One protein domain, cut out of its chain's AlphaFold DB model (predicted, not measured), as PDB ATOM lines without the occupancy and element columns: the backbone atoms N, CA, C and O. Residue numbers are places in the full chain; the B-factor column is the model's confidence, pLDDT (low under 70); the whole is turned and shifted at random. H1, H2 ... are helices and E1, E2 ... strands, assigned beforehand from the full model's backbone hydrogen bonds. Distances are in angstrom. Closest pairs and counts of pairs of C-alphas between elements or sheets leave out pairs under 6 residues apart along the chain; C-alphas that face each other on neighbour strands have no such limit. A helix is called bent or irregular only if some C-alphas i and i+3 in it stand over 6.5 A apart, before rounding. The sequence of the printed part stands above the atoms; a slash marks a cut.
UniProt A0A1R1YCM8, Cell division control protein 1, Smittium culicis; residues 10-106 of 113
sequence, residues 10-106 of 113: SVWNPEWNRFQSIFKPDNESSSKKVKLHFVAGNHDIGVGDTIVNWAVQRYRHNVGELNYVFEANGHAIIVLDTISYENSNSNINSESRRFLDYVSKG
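This is residues 10 to 106 of the 113 residues of the protein "Cell division control protein 1" of Smittium culicis (UniProt A0A1R1YCM8). A flat, thin arrangement of small parts: the strand hairpin E1 E2 and the helix H5 run side by side, the short helix H4 packs on H5 near its beginning, H2 and H3 pack on each other beyond the hairpin's open end, and H1 is set off at the far side of a long loop, touching no other helix. Residues 17 to 22 of H1 and residues 28 to 33 of the loop stick out free. The printed part has 97 residues, with five named helices and two named strands in the order H1, H2, H3, E1, E2, H4, H5; the one sheet is the antiparallel pair E1 - E2, and the class is mostly helix. The whole is only just loose, close to compact, with a radius of gyration of the C-alphas of 15.2 A, and spans 42 by 42 by 16 A.

The sheet has two strands, E1, residues 68 to 72, and E2, residues 75 to 79. They form a hairpin and are antiparallel, with 151 degrees between their directions. The C-alphas of Val 69 and Ile 78 face each other at 4.6 A, and those of Glu 71 and Ala 76 at 4.5 A. N 70 and O 77 are within hydrogen-bond range at 3.1 A, and N 79 and O 68 at 2.8 A. H5, residues 90 to 104, is near both strands, with 7 pairs of C-alphas within 10 A for E2 and 6 for E1, made by its residues 96 to 103. H4, residues 82 to 85, touches H5, which meets it with residues 92 to 97 alone; the closest C-alphas are those of Tyr 85 and Asn 93, 4.5 A apart. H2, residues 42 to 45, is close to H4 but not clearly touching, the closest C-alphas being those of Asn 42 and Ile 83, 7.0 A apart. H2 touches H3, residues 53 to 62, with the C-alphas of Ile 45 and Ala 55 closest at 5.3 A. H3 is apart from H4, from H5 and from E2. H1, residues 10 to 23, is apart from the six other named elements. In H3 every O i to N i+4 pair is within hydrogen-bond range, in H1 9 of 10 are and in H5 9 of 11, while H2 and H4 are too short for such a pair.

E1 and E2 measure 13.2 A and 12.8 A from first to last C-alpha. H5 measures 19.7 A and ends with C-alpha 104 at (506.477, 282.384, 382.056). It is irregular, but only just: C-alphas 92 and 95 are 6.9 A apart. H4 and H2 have four residues each. H3 measures 14.5 A, from C-alpha 53 at (504.664, 295.054, 405.880). H1 measures 20.8 A and begins with C-alpha 10 at (518.459, 300.517, 416.501).

The C-alphas farthest apart are those of Ser 31 and Ser 88, 45.1 A, and the first and last printed C-alphas, Ser 10 and Gly 106, are 43.1 A apart. The printed part has no cut. The link from H1 to H2, residues 24 to 41, is long, the one from H2 to H3 is short, and those from H3 to E1, E1 to E2, E2 to H4 and H4 to H5 are tight. Without the stretches that stand free, the body has 85 residues and spans 43 by 37 by 16 A. The mean pLDDT of the printed part is 89.7; residues 26 to 33 and residue 106 are under 70.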
ATOM      1  N   SER A  10     517.308 300.461 415.586       95.44
ATOM      2  CA  SER A  10     518.459 300.517 416.501       95.44
ATOM      3  C   SER A  10     519.283 299.228 416.516       95.44
ATOM      4  O   SER A  10     520.476 299.289 416.793       95.44
ATOM      5  N   VAL A  11     518.668 298.080 416.216       95.56
ATOM      6  CA  VAL A  11     519.360 296.783 416.100       95.56
ATOM      7  C   VAL A  11     519.645 296.453 414.637       95.56
ATOM      8  O   VAL A  11     520.728 295.983 414.304       95.56
ATOM      9  N   TRP A  12     518.698 296.756 413.747       95.56
ATOM     10  CA  TRP A  12     518.828 296.431 412.333       95.56
ATOM     11  C   TRP A  12     519.943 297.227 411.641       95.56
ATOM     12  O   TRP A  12     520.715 296.638 410.891       95.56
ATOM     13  N   ASN A  13     520.091 298.531 411.917       95.19
ATOM     14  CA  ASN A  13     521.097 299.361 411.239       95.19
ATOM     15  C   ASN A  13     522.545 298.901 411.519       95.19
ATOM     16  O   ASN A  13     523.311 298.785 410.564       95.19
ATOM     17  N   PRO A  14     522.960 298.608 412.772       96.06
ATOM     18  CA  PRO A  14     524.284 298.041 413.031       96.06
ATOM     19  C   PRO A  14     524.541 296.719 412.299       96.06
ATOM     20  O   PRO A  14     525.621 296.534 411.739       96.06
ATOM     21  N   GLU A  15     523.554 295.820 412.261       94.88
ATOM     22  CA  GLU A  15     523.684 294.530 411.572       94.88
ATOM     23  C   GLU A  15     523.732 294.690 410.051       94.88
ATOM     24  O   GLU A  15     524.523 294.017 409.387       94.88
ATOM     25  N   TRP A  16     522.970 295.635 409.500       93.81
ATOM     26  CA  TRP A  16     523.041 296.000 408.091       93.81
ATOM     27  C   TRP A  16     524.406 296.589 407.720       93.81
ATOM     28  O   TRP A  16     525.038 296.136 406.768       93.81
ATOM     29  N   ASN A  17     524.937 297.505 408.533       93.50
ATOM     30  CA  ASN A  17     526.281 298.055 408.339       93.50
ATOM     31  C   ASN A  17     527.354 296.957 408.416       93.50
ATOM     32  O   ASN A  17     528.289 296.925 407.609       93.50
ATOM     33  N   ARG A  18     527.216 296.021 409.365       93.81
ATOM     34  CA  ARG A  18     528.101 294.856 409.482       93.81
ATOM     35  C   ARG A  18     528.031 294.003 408.217       93.81
ATOM     36  O   ARG A  18     529.078 293.686 407.650       93.81
ATOM     37  N   PHE A  19     526.828 293.688 407.740       92.12
ATOM     38  CA  PHE A  19     526.608 292.969 406.487       92.12
ATOM     39  C   PHE A  19     527.291 293.668 405.302       92.12
ATOM     40  O   PHE A  19     528.092 293.040 404.606       92.12
ATOM     41  N   GLN A  20     527.068 294.973 405.122       90.06
ATOM     42  CA  GLN A  20     527.681 295.748 404.042       90.06
ATOM     43  C   GLN A  20     529.214 295.765 404.130       90.06
ATOM     44  O   GLN A  20     529.888 295.655 403.109       90.06
ATOM     45  N   SER A  21     529.792 295.832 405.333       90.31
ATOM     46  CA  SER A  21     531.255 295.815 405.504       90.31
ATOM     47  C   SER A  21     531.909 294.478 405.128       90.31
ATOM     48  O   SER A  21     533.032 294.467 404.615       90.31
ATOM     49  N   ILE A  22     531.207 293.361 405.357       88.44
ATOM     50  CA  ILE A  22     531.688 292.004 405.071       88.44
ATOM     51  C   ILE A  22     531.503 291.686 403.588       88.44
ATOM     52  O   ILE A  22     532.464 291.336 402.905       88.44
ATOM     53  N   PHE A  23     530.267 291.806 403.100       86.62
ATOM     54  CA  PHE A  23     529.889 291.352 401.761       86.62
ATOM     55  C   PHE A  23     530.082 292.410 400.692       86.62
ATOM     56  O   PHE A  23     530.177 292.060 399.518       86.62
ATOM     57  N   LYS A  24     530.210 293.681 401.088       85.06
ATOM     58  CA  LYS A  24     530.576 294.771 400.184       85.06
ATOM     59  C   LYS A  24     529.642 294.861 398.959       85.06
ATOM     60  O   LYS A  24     530.149 294.948 397.840       85.06
ATOM     61  N   PRO A  25     528.304 294.842 399.151       76.12
ATOM     62  CA  PRO A  25     527.332 294.750 398.058       76.12
ATOM     63  C   PRO A  25     527.427 295.911 397.061       76.12
ATOM     64  O   PRO A  25     527.222 295.698 395.871       76.12
ATOM     65  N   ASP A  26     527.834 297.092 397.534       67.12
ATOM     66  CA  ASP A  26     527.906 298.327 396.742       67.12
ATOM     67  C   ASP A  26     529.294 298.578 396.123       67.12
ATOM     68  O   ASP A  26     529.543 299.615 395.504       67.12
ATOM     69  N   ASN A  27     530.251 297.658 396.295       55.56
ATOM     70  CA  ASN A  27     531.639 297.903 395.904       55.56
ATOM     71  C   ASN A  27     531.894 297.611 394.420       55.56
ATOM     72  O   ASN A  27     532.614 296.678 394.061       55.56
ATOM     73  N   GLU A  28     531.397 298.500 393.560       53.34
ATOM     74  CA  GLU A  28     531.723 298.544 392.128       53.34
ATOM     75  C   GLU A  28     533.228 298.760 391.841       53.34
ATOM     76  O   GLU A  28     533.712 298.448 390.750       53.34
ATOM     77  N   SER A  29     533.997 299.245 392.825       50.09
ATOM     78  CA  SER A  29     535.404 299.658 392.668       50.09
ATOM     79  C   SER A  29     536.459 298.563 392.884       50.09
ATOM     80  O   SER A  29     537.652 298.849 392.807       50.09
ATOM     81  N   SER A  30     536.082 297.308 393.158       50.53
ATOM     82  CA  SER A  30     537.065 296.223 393.332       50.53
ATOM     83  C   SER A  30     537.247 295.432 392.035       50.53
ATOM     84  O   SER A  30     536.292 294.938 391.447       50.53
ATOM     85  N   SER A  31     538.495 295.266 391.600       52.75
ATOM     86  CA  SER A  31     538.965 294.677 390.331       52.75
ATOM     87  C   SER A  31     538.585 293.204 390.056       52.75
ATOM     88  O   SER A  31     539.080 292.600 389.105       52.75
ATOM     89  N   LYS A  32     537.676 292.622 390.845       55.91
ATOM     90  CA  LYS A  32     537.032 291.317 390.636       55.91
ATOM     91  C   LYS A  32     535.526 291.488 390.872       55.91
ATOM     92  O   LYS A  32     535.043 291.324 391.987       55.91
ATOM     93  N   LYS A  33     534.814 291.889 389.818       63.91
ATOM     94  CA  LYS A  33     533.385 292.242 389.818       63.91
ATOM     95  C   LYS A  33     532.496 291.006 390.006       63.91
ATOM     96  O   LYS A  33     531.997 290.453 389.030       63.91
ATOM     97  N   VAL A  34     532.301 290.552 391.239       73.88
ATOM     98  CA  VAL A  34     531.210 289.616 391.546       73.88
ATOM     99  C   VAL A  34     529.974 290.454 391.843       73.88
ATOM    100  O   VAL A  34     529.924 291.131 392.864       73.88
ATOM    101  N   LYS A  35     528.993 290.440 390.936       80.81
ATOM    102  CA  LYS A  35     527.693 291.064 391.190       80.81
ATOM    103  C   LYS A  35     526.926 290.187 392.176       80.81
ATOM    104  O   LYS A  35     526.705 289.007 391.902       80.81
ATOM    105  N   LEU A  36     526.563 290.749 393.324       86.50
ATOM    106  CA  LEU A  36     525.737 290.061 394.308       86.50
ATOM    107  C   LEU A  36     524.259 290.264 393.977       86.50
ATOM    108  O   LEU A  36     523.840 291.342 393.561       86.50
ATOM    109  N   HIS A  37     523.488 289.202 394.165       90.00
ATOM    110  CA  HIS A  37     522.045 289.171 393.989       90.00
ATOM    111  C   HIS A  37     521.431 288.619 395.271       90.00
ATOM    112  O   HIS A  37     521.934 287.641 395.827       90.00
ATOM    113  N   PHE A  38     520.374 289.265 395.752       91.69
ATOM    114  CA  PHE A  38     519.771 288.976 397.049       91.69
ATOM    115  C   PHE A  38     518.320 288.537 396.897       91.69
ATOM    116  O   PHE A  38     517.623 288.967 395.977       91.69
ATOM    117  N   VAL A  39     517.879 287.687 397.818       93.50
ATOM    118  CA  VAL A  39     516.498 287.220 397.944       93.50
ATOM    119  C   VAL A  39     516.118 287.337 399.412       93.50
ATOM    120  O   VAL A  39     516.924 286.984 400.276       93.50
ATOM    121  N   ALA A  40     514.918 287.838 399.696       94.19
ATOM    122  CA  ALA A  40     514.438 287.931 401.065       94.19
ATOM    123  C   ALA A  40     514.163 286.532 401.624       94.19
ATOM    124  O   ALA A  40     513.533 285.702 400.968       94.19
ATOM    125  N   GLY A  41     514.616 286.282 402.851       93.31
ATOM    126  CA  GLY A  41     514.240 285.101 403.612       93.31
ATOM    127  C   GLY A  41     513.047 285.356 404.533       93.31
ATOM    128  O   GLY A  41     512.657 286.494 404.810       93.31
ATOM    129  N   ASN A  42     512.517 284.278 405.112       94.44
ATOM    130  CA  ASN A  42     511.467 284.340 406.134       94.44
ATOM    131  C   ASN A  42     511.905 285.131 407.376       94.44
ATOM    132  O   ASN A  42     511.077 285.730 408.057       94.44
ATOM    133  N   HIS A  43     513.205 285.161 407.666       94.56
ATOM    134  CA  HIS A  43     513.757 285.965 408.747       94.56
ATOM    135  C   HIS A  43     513.768 287.468 408.447       94.56
ATOM    136  O   HIS A  43     513.686 288.274 409.375       94.56
ATOM    137  N   ASP A  44     513.815 287.847 407.170       94.88
ATOM    138  CA  ASP A  44     513.856 289.245 406.755       94.88
ATOM    139  C   ASP A  44     512.456 289.867 406.714       94.88
ATOM    140  O   ASP A  44     512.289 290.994 407.178       94.88
ATOM    141  N   ILE A  45     511.452 289.137 406.205       95.56
ATOM    142  CA  ILE A  45     510.099 289.683 405.966       95.56
ATOM    143  C   ILE A  45     508.942 288.904 406.614       95.56
ATOM    144  O   ILE A  45     507.836 289.433 406.672       95.56
ATOM    145  N   GLY A  46     509.170 287.696 407.139       94.50
ATOM    146  CA  GLY A  46     508.134 286.796 407.676       94.50
ATOM    147  C   GLY A  46     507.713 285.695 406.704       94.50
ATOM    148  O   GLY A  46     508.321 285.531 405.654       94.50
ATOM    149  N   VAL A  47     506.701 284.901 407.066       93.62
ATOM    150  CA  VAL A  47     506.134 283.841 406.207       93.62
ATOM    151  C   VAL A  47     504.645 283.633 406.479       93.62
ATOM    152  O   VAL A  47     504.199 283.735 407.625       93.62
ATOM    153  N   GLY A  48     503.862 283.355 405.432       90.69
ATOM    154  CA  GLY A  48     502.409 283.205 405.544       90.69
ATOM    155  C   GLY A  48     501.770 284.420 406.222       90.69
ATOM    156  O   GLY A  48     502.113 285.563 405.919       90.69
ATOM    157  N   ASP A  49     500.899 284.190 407.200       89.81
ATOM    158  CA  ASP A  49     500.190 285.264 407.911       89.81
ATOM    159  C   ASP A  49     501.097 286.120 408.823       89.81
ATOM    160  O   ASP A  49     500.646 287.107 409.397       89.81
ATOM    161  N   THR A  50     502.384 285.771 408.950       93.06
ATOM    162  CA  THR A  50     503.369 286.511 409.760       93.06
ATOM    163  C   THR A  50     504.232 287.478 408.951       93.06
ATOM    164  O   THR A  50     505.198 288.023 409.487       93.06
ATOM    165  N   ILE A  51     503.926 287.692 407.667       95.50
ATOM    166  CA  ILE A  51     504.629 288.691 406.857       95.50
ATOM    167  C   ILE A  51     504.406 290.092 407.437       95.50
ATOM    168  O   ILE A  51     503.283 290.500 407.735       95.50
ATOM    169  N   VAL A  52     505.496 290.840 407.583       95.12
ATOM    170  CA  VAL A  52     505.506 292.145 408.239       95.12
ATOM    171  C   VAL A  52     505.709 293.249 407.205       95.12
ATOM    172  O   VAL A  52     506.810 293.449 406.694       95.12
ATOM    173  N   ASN A  53     504.655 294.024 406.930       94.31
ATOM    174  CA  ASN A  53     504.664 295.054 405.880       94.31
ATOM    175  C   ASN A  53     505.808 296.068 406.020       94.31
ATOM    176  O   ASN A  53     506.443 296.422 405.031       94.31
ATOM    177  N   TRP A  54     506.099 296.541 407.234       95.38
ATOM    178  CA  TRP A  54     507.192 297.498 407.422       95.38
ATOM    179  C   TRP A  54     508.566 296.861 407.148       95.38
ATOM    180  O   TRP A  54     509.472 297.549 406.681       95.38
ATOM    181  N   ALA A  55     508.721 295.553 407.385       95.69
ATOM    182  CA  ALA A  55     509.960 294.825 407.125       95.69
ATOM    183  C   ALA A  55     510.156 294.606 405.620       95.69
ATOM    184  O   ALA A  55     511.254 294.828 405.114       95.69
ATOM    185  N   VAL A  56     509.072 294.302 404.893       95.62
ATOM    186  CA  VAL A  56     509.044 294.279 403.419       95.62
ATOM    187  C   VAL A  56     509.510 295.617 402.845       95.62
ATOM    188  O   VAL A  56     510.404 295.648 402.001       95.62
ATOM    189  N   GLN A  57     508.964 296.732 403.336       95.88
ATOM    190  CA  GLN A  57     509.360 298.059 402.853       95.88
ATOM    191  C   GLN A  57     510.823 298.382 403.178       95.88
ATOM    192  O   GLN A  57     511.537 298.930 402.340       95.88
ATOM    193  N   ARG A  58     511.309 297.996 404.366       95.81
ATOM    194  CA  ARG A  58     512.722 298.162 404.724       95.81
ATOM    195  C   ARG A  58     513.643 297.331 403.832       95.81
ATOM    196  O   ARG A  58     514.683 297.845 403.422       95.81
ATOM    197  N   TYR A  59     513.268 296.090 403.517       95.19
ATOM    198  CA  TYR A  59     514.017 295.234 402.597       95.19
ATOM    199  C   TYR A  59     514.104 295.876 401.210       95.19
ATOM    200  O   TYR A  59     515.205 296.057 400.700       95.19
ATOM    201  N   ARG A  60     512.972 296.316 400.643       94.94
ATOM    202  CA  ARG A  60     512.950 296.997 399.337       94.94
ATOM    203  C   ARG A  60     513.828 298.239 399.307       94.94
ATOM    204  O   ARG A  60     514.589 298.431 398.369       94.94
ATOM    205  N   HIS A  61     513.762 299.047 400.362       94.00
ATOM    206  CA  HIS A  61     514.515 300.294 400.439       94.00
ATOM    207  C   HIS A  61     516.037 300.098 400.509       94.00
ATOM    208  O   HIS A  61     516.769 300.909 399.955       94.00
ATOM    209  N   ASN A  62     516.518 299.063 401.208       91.81
ATOM    210  CA  ASN A  62     517.953 298.901 401.485       91.81
ATOM    211  C   ASN A  62     518.625 297.786 400.674       91.81
ATOM    212  O   ASN A  62     519.821 297.866 400.419       91.81
ATOM    213  N   VAL A  63     517.886 296.731 400.329       91.69
ATOM    214  CA  VAL A  63     518.420 295.526 399.679       91.69
ATOM    215  C   VAL A  63     518.007 295.476 398.213       91.69
ATOM    216  O   VAL A  63     518.853 295.258 397.348       91.69
ATOM    217  N   GLY A  64     516.720 295.683 397.929       92.38
ATOM    218  CA  GLY A  64     516.186 295.745 396.569       92.38
ATOM    219  C   GLY A  64     514.857 295.018 396.395       92.38
ATOM    220  O   GLY A  64     514.230 294.570 397.357       92.38
ATOM    221  N   GLU A  65     514.426 294.911 395.140       95.38
ATOM    222  CA  GLU A  65     513.143 294.306 394.787       95.38
ATOM    223  C   GLU A  65     513.052 292.825 395.173       95.38
ATOM    224  O   GLU A  65     514.033 292.080 395.175       95.38
ATOM    225  N   LEU A  66     511.831 292.396 395.492       96.00
ATOM    226  CA  LEU A  66     511.527 291.020 395.899       96.00
ATOM    227  C   LEU A  66     511.397 290.071 394.697       96.00
ATOM    228  O   LEU A  66     511.696 288.884 394.801       96.00
ATOM    229  N   ASN A  67     510.990 290.614 393.551       96.88
ATOM    230  CA  ASN A  67     510.819 289.905 392.294       96.88
ATOM    231  C   ASN A  67     511.597 290.644 391.203       96.88
ATOM    232  O   ASN A  67     511.314 291.810 390.936       96.88
ATOM    233  N   TYR A  68     512.572 289.999 390.564       95.44
ATOM    234  CA  TYR A  68     513.339 290.623 389.482       95.44
ATOM    235  C   TYR A  68     513.992 289.590 388.568       95.44
ATOM    236  O   TYR A  68     514.105 288.407 388.892       95.44
ATOM    237  N   VAL A  69     514.430 290.048 387.398       93.81
ATOM    238  CA  VAL A  69     515.173 289.234 386.435       93.81
ATOM    239  C   VAL A  69     516.490 289.915 386.121       93.81
ATOM    240  O   VAL A  69     516.572 291.139 386.038       93.81
ATOM    241  N   PHE A  70     517.530 289.118 385.937       90.50
ATOM    242  CA  PHE A  70     518.793 289.594 385.399       90.50
ATOM    243  C   PHE A  70     519.366 288.571 384.428       90.50
ATOM    244  O   PHE A  70     519.066 287.383 384.507       90.50
ATOM    245  N   GLU A  71     520.199 289.034 383.504       90.44
ATOM    246  CA  GLU A  71     520.883 288.156 382.561       90.44
ATOM    247  C   GLU A  71     522.289 287.825 383.053       90.44
ATOM    248  O   GLU A  71     523.035 288.694 383.512       90.44
ATOM    249  N   ALA A  72     522.669 286.560 382.916       87.69
ATOM    250  CA  ALA A  72     524.030 286.098 383.120       87.69
ATOM    251  C   ALA A  72     524.372 285.065 382.044       87.69
ATOM    252  O   ALA A  72     523.699 284.045 381.909       87.69
ATOM    253  N   ASN A  73     525.428 285.328 381.268       89.19
ATOM    254  CA  ASN A  73     525.936 284.420 380.234       89.19
ATOM    255  C   ASN A  73     524.850 283.917 379.259       89.19
ATOM    256  O   ASN A  73     524.753 282.718 379.000       89.19
ATOM    257  N   GLY A  74     524.003 284.822 378.755       89.62
ATOM    258  CA  GLY A  74     522.934 284.494 377.800       89.62
ATOM    259  C   GLY A  74     521.727 283.761 378.398       89.62
ATOM    260  O   GLY A  74     520.856 283.328 377.649       89.62
ATOM    261  N   HIS A  75     521.664 283.623 379.723       90.50
ATOM    262  CA  HIS A  75     520.534 283.036 380.436       90.50
ATOM    263  C   HIS A  75     519.849 284.104 381.288       90.50
ATOM    264  O   HIS A  75     520.516 284.864 381.992       90.50
ATOM    265  N   ALA A  76     518.519 284.134 381.255       92.25
ATOM    266  CA  ALA A  76     517.734 284.899 382.213       92.25
ATOM    267  C   ALA A  76     517.668 284.132 383.540       92.25
ATOM    268  O   ALA A  76     517.233 282.980 383.581       92.25
ATOM    269  N   ILE A  77     518.087 284.777 384.623       94.06
ATOM    270  CA  ILE A  77     517.942 284.283 385.989       94.06
ATOM    271  C   ILE A  77     516.775 285.031 386.625       94.06
ATOM    272  O   ILE A  77     516.780 286.260 386.712       94.06
ATOM    273  N   ILE A  78     515.770 284.273 387.053       95.06
ATOM    274  CA  ILE A  78     514.542 284.792 387.653       95.06
ATOM    275  C   ILE A  78     514.653 284.648 389.166       95.06
ATOM    276  O   ILE A  78     514.815 283.540 389.679       95.06
ATOM    277  N   VAL A  79     514.526 285.767 389.869       96.69
ATOM    278  CA  VAL A  79     514.401 285.812 391.322       96.69
ATOM    279  C   VAL A  79     512.939 286.055 391.659       96.69
ATOM    280  O   VAL A  79     512.362 287.064 391.257       96.69
ATOM    281  N   LEU A  80     512.344 285.094 392.360       96.94
ATOM    282  CA  LEU A  80     510.935 285.079 392.728       96.94
ATOM    283  C   LEU A  80     510.809 285.089 394.250       96.94
ATOM    284  O   LEU A  80     511.379 284.231 394.925       96.94
ATOM    285  N   ASP A  81     509.995 286.000 394.772       96.88
ATOM    286  CA  ASP A  81     509.566 285.990 396.164       96.88
ATOM    287  C   ASP A  81     508.485 284.926 396.370       96.88
ATOM    288  O   ASP A  81     507.279 285.164 396.214       96.88
ATOM    289  N   THR A  82     508.955 283.727 396.706       96.25
ATOM    290  CA  THR A  82     508.122 282.562 397.002       96.25
ATOM    291  C   THR A  82     507.336 282.724 398.299       96.25
ATOM    292  O   THR A  82     506.220 282.220 398.401       96.25
ATOM    293  N   ILE A  83     507.864 283.484 399.260       95.75
ATOM    294  CA  ILE A  83     507.233 283.730 400.561       95.75
ATOM    295  C   ILE A  83     505.907 284.464 400.370       95.75
ATOM    296  O   ILE A  83     504.874 284.041 400.898       95.75
ATOM    297  N   SER A  84     505.913 285.547 399.589       95.94
ATOM    298  CA  SER A  84     504.679 286.256 399.253       95.94
ATOM    299  C   SER A  84     503.813 285.446 398.292       95.94
ATOM    300  O   SER A  84     502.594 285.439 398.439       95.94
ATOM    301  N   TYR A  85     504.407 284.722 397.335       96.19
ATOM    302  CA  TYR A  85     503.674 283.908 396.354       96.19
ATOM    303  C   TYR A  85     502.757 282.851 396.998       96.19
ATOM    304  O   TYR A  85     501.603 282.680 396.576       96.19
ATOM    305  N   GLU A  86     503.267 282.158 398.020       94.44
ATOM    306  CA  GLU A  86     502.565 281.098 398.755       94.44
ATOM    307  C   GLU A  86     501.523 281.636 399.746       94.44
ATOM    308  O   GLU A  86     500.709 280.872 400.267       94.44
ATOM    309  N   ASN A  87     501.498 282.949 399.987       95.25
ATOM    310  CA  ASN A  87     500.548 283.558 400.902       95.25
ATOM    311  C   ASN A  87     499.096 283.357 400.424       95.25
ATOM    312  O   ASN A  87     498.793 283.431 399.229       95.25
ATOM    313  N   SER A  88     498.170 283.132 401.357       94.31
ATOM    314  CA  SER A  88     496.740 282.966 401.066       94.31
ATOM    315  C   SER A  88     496.049 284.300 400.733       94.31
ATOM    316  O   SER A  88     495.068 284.324 399.987       94.31
ATOM    317  N   ASN A  89     496.582 285.421 401.224       94.25
ATOM    318  CA  ASN A  89     496.071 286.770 401.014       94.25
ATOM    319  C   ASN A  89     496.478 287.322 399.640       94.25
ATOM    320  O   ASN A  89     497.659 287.531 399.350       94.25
ATOM    321  N   SER A  90     495.484 287.647 398.809       94.19
ATOM    322  CA  SER A  90     495.691 288.198 397.465       94.19
ATOM    323  C   SER A  90     496.449 289.525 397.451       94.19
ATOM    324  O   SER A  90     497.169 289.811 396.498       94.19
ATOM    325  N   ASN A  91     496.330 290.336 398.502       93.25
ATOM    326  CA  ASN A  91     497.040 291.614 398.576       93.25
ATOM    327  C   ASN A  91     498.554 291.428 398.722       93.25
ATOM    328  O   ASN A  91     499.305 292.316 398.341       93.25
ATOM    329  N   ILE A  92     498.989 290.275 399.238       94.12
ATOM    330  CA  ILE A  92     500.402 289.929 399.400       94.12
ATOM    331  C   ILE A  92     500.886 289.123 398.189       94.12
ATOM    332  O   ILE A  92     501.893 289.462 397.577       94.12
ATOM    333  N   ASN A  93     500.142 288.088 397.786       95.88
ATOM    334  CA  ASN A  93     500.606 287.170 396.741       95.88
ATOM    335  C   ASN A  93     500.494 287.706 395.306       95.88
ATOM    336  O   ASN A  93     501.128 287.161 394.398       95.88
ATOM    337  N   SER A  94     499.674 288.738 395.071       96.56
ATOM    338  CA  SER A  94     499.317 289.145 393.706       96.56
ATOM    339  C   SER A  94     500.499 289.672 392.902       96.56
ATOM    340  O   SER A  94     500.538 289.460 391.689       96.56
ATOM    341  N   GLU A  95     501.461 290.328 393.551       95.44
ATOM    342  CA  GLU A  95     502.667 290.833 392.898       95.44
ATOM    343  C   GLU A  95     503.535 289.678 392.378       95.44
ATOM    344  O   GLU A  95     503.754 289.583 391.170       95.44
ATOM    345  N   SER A  96     503.937 288.749 393.256       96.44
ATOM    346  CA  SER A  96     504.772 287.597 392.885       96.44
ATOM    347  C   SER A  96     504.085 286.687 391.861       96.44
ATOM    348  O   SER A  96     504.725 286.200 390.930       96.44
ATOM    349  N   ARG A  97     502.763 286.486 391.972       97.06
ATOM    350  CA  ARG A  97     501.993 285.701 390.989       97.06
ATOM    351  C   ARG A  97     501.956 286.373 389.620       97.06
ATOM    352  O   ARG A  97     502.200 285.715 388.614       97.06
ATOM    353  N   ARG A  98     501.708 287.686 389.571       96.62
ATOM    354  CA  ARG A  98     501.710 288.448 388.314       96.62
ATOM    355  C   ARG A  98     503.090 288.459 387.668       96.62
ATOM    356  O   ARG A  98     503.184 288.350 386.449       96.62
ATOM    357  N   PHE A  99     504.141 288.583 388.474       96.38
ATOM    358  CA  PHE A  99     505.515 288.504 387.998       96.38
ATOM    359  C   PHE A  99     505.817 287.133 387.377       96.38
ATOM    360  O   PHE A  99     506.274 287.076 386.236       96.38
ATOM    361  N   LEU A 100     505.471 286.032 388.056       95.38
ATOM    362  CA  LEU A 100     505.656 284.679 387.520       95.38
ATOM    363  C   LEU A 100     504.865 284.450 386.217       95.38
ATOM    364  O   LEU A 100     505.390 283.905 385.243       95.38
ATOM    365  N   ASP A 101     503.616 284.909 386.167       95.06
ATOM    366  CA  ASP A 101     502.782 284.856 384.961       95.06
ATOM    367  C   ASP A 101     503.381 285.656 383.799       95.06
ATOM    368  O   ASP A 101     503.192 285.309 382.632       95.06
ATOM    369  N   TYR A 102     504.069 286.757 384.094       91.00
ATOM    370  CA  TYR A 102     504.708 287.593 383.089       91.00
ATOM    371  C   TYR A 102     505.950 286.913 382.505       91.00
ATOM    372  O   TYR A 102     506.052 286.785 381.281       91.00
ATOM    373  N   VAL A 103     506.851 286.422 383.363       92.12
ATOM    374  CA  VAL A 103     508.105 285.785 382.923       92.12
ATOM    375  C   VAL A 103     507.858 284.431 382.248       92.12
ATOM    376  O   VAL A 103     508.519 284.114 381.262       92.12
ATOM    377  N   SER A 104     506.851 283.665 382.685       89.19
ATOM    378  CA  SER A 104     506.477 282.384 382.056       89.19
ATOM    379  C   SER A 104     505.904 282.538 380.644       89.19
ATOM    380  O   SER A 104     506.021 281.628 379.825       89.19
ATOM    381  N   LYS A 105     505.322 283.700 380.322       86.62
ATOM    382  CA  LYS A 105     504.790 284.012 378.985       86.62
ATOM    383  C   LYS A 105     505.855 284.537 378.014       86.62
ATOM    384  O   LYS A 105     505.499 284.909 376.898       86.62
ATOM    385  N   GLY A 106     507.127 284.599 378.421       68.69
ATOM    386  CA  GLY A 106     508.241 285.017 377.562       68.69
ATOM    387  C   GLY A 106     508.133 286.456 377.047       68.69
ATOM    388  O   GLY A 106     508.678 286.775 375.991       68.69
TER     389      GLY A 106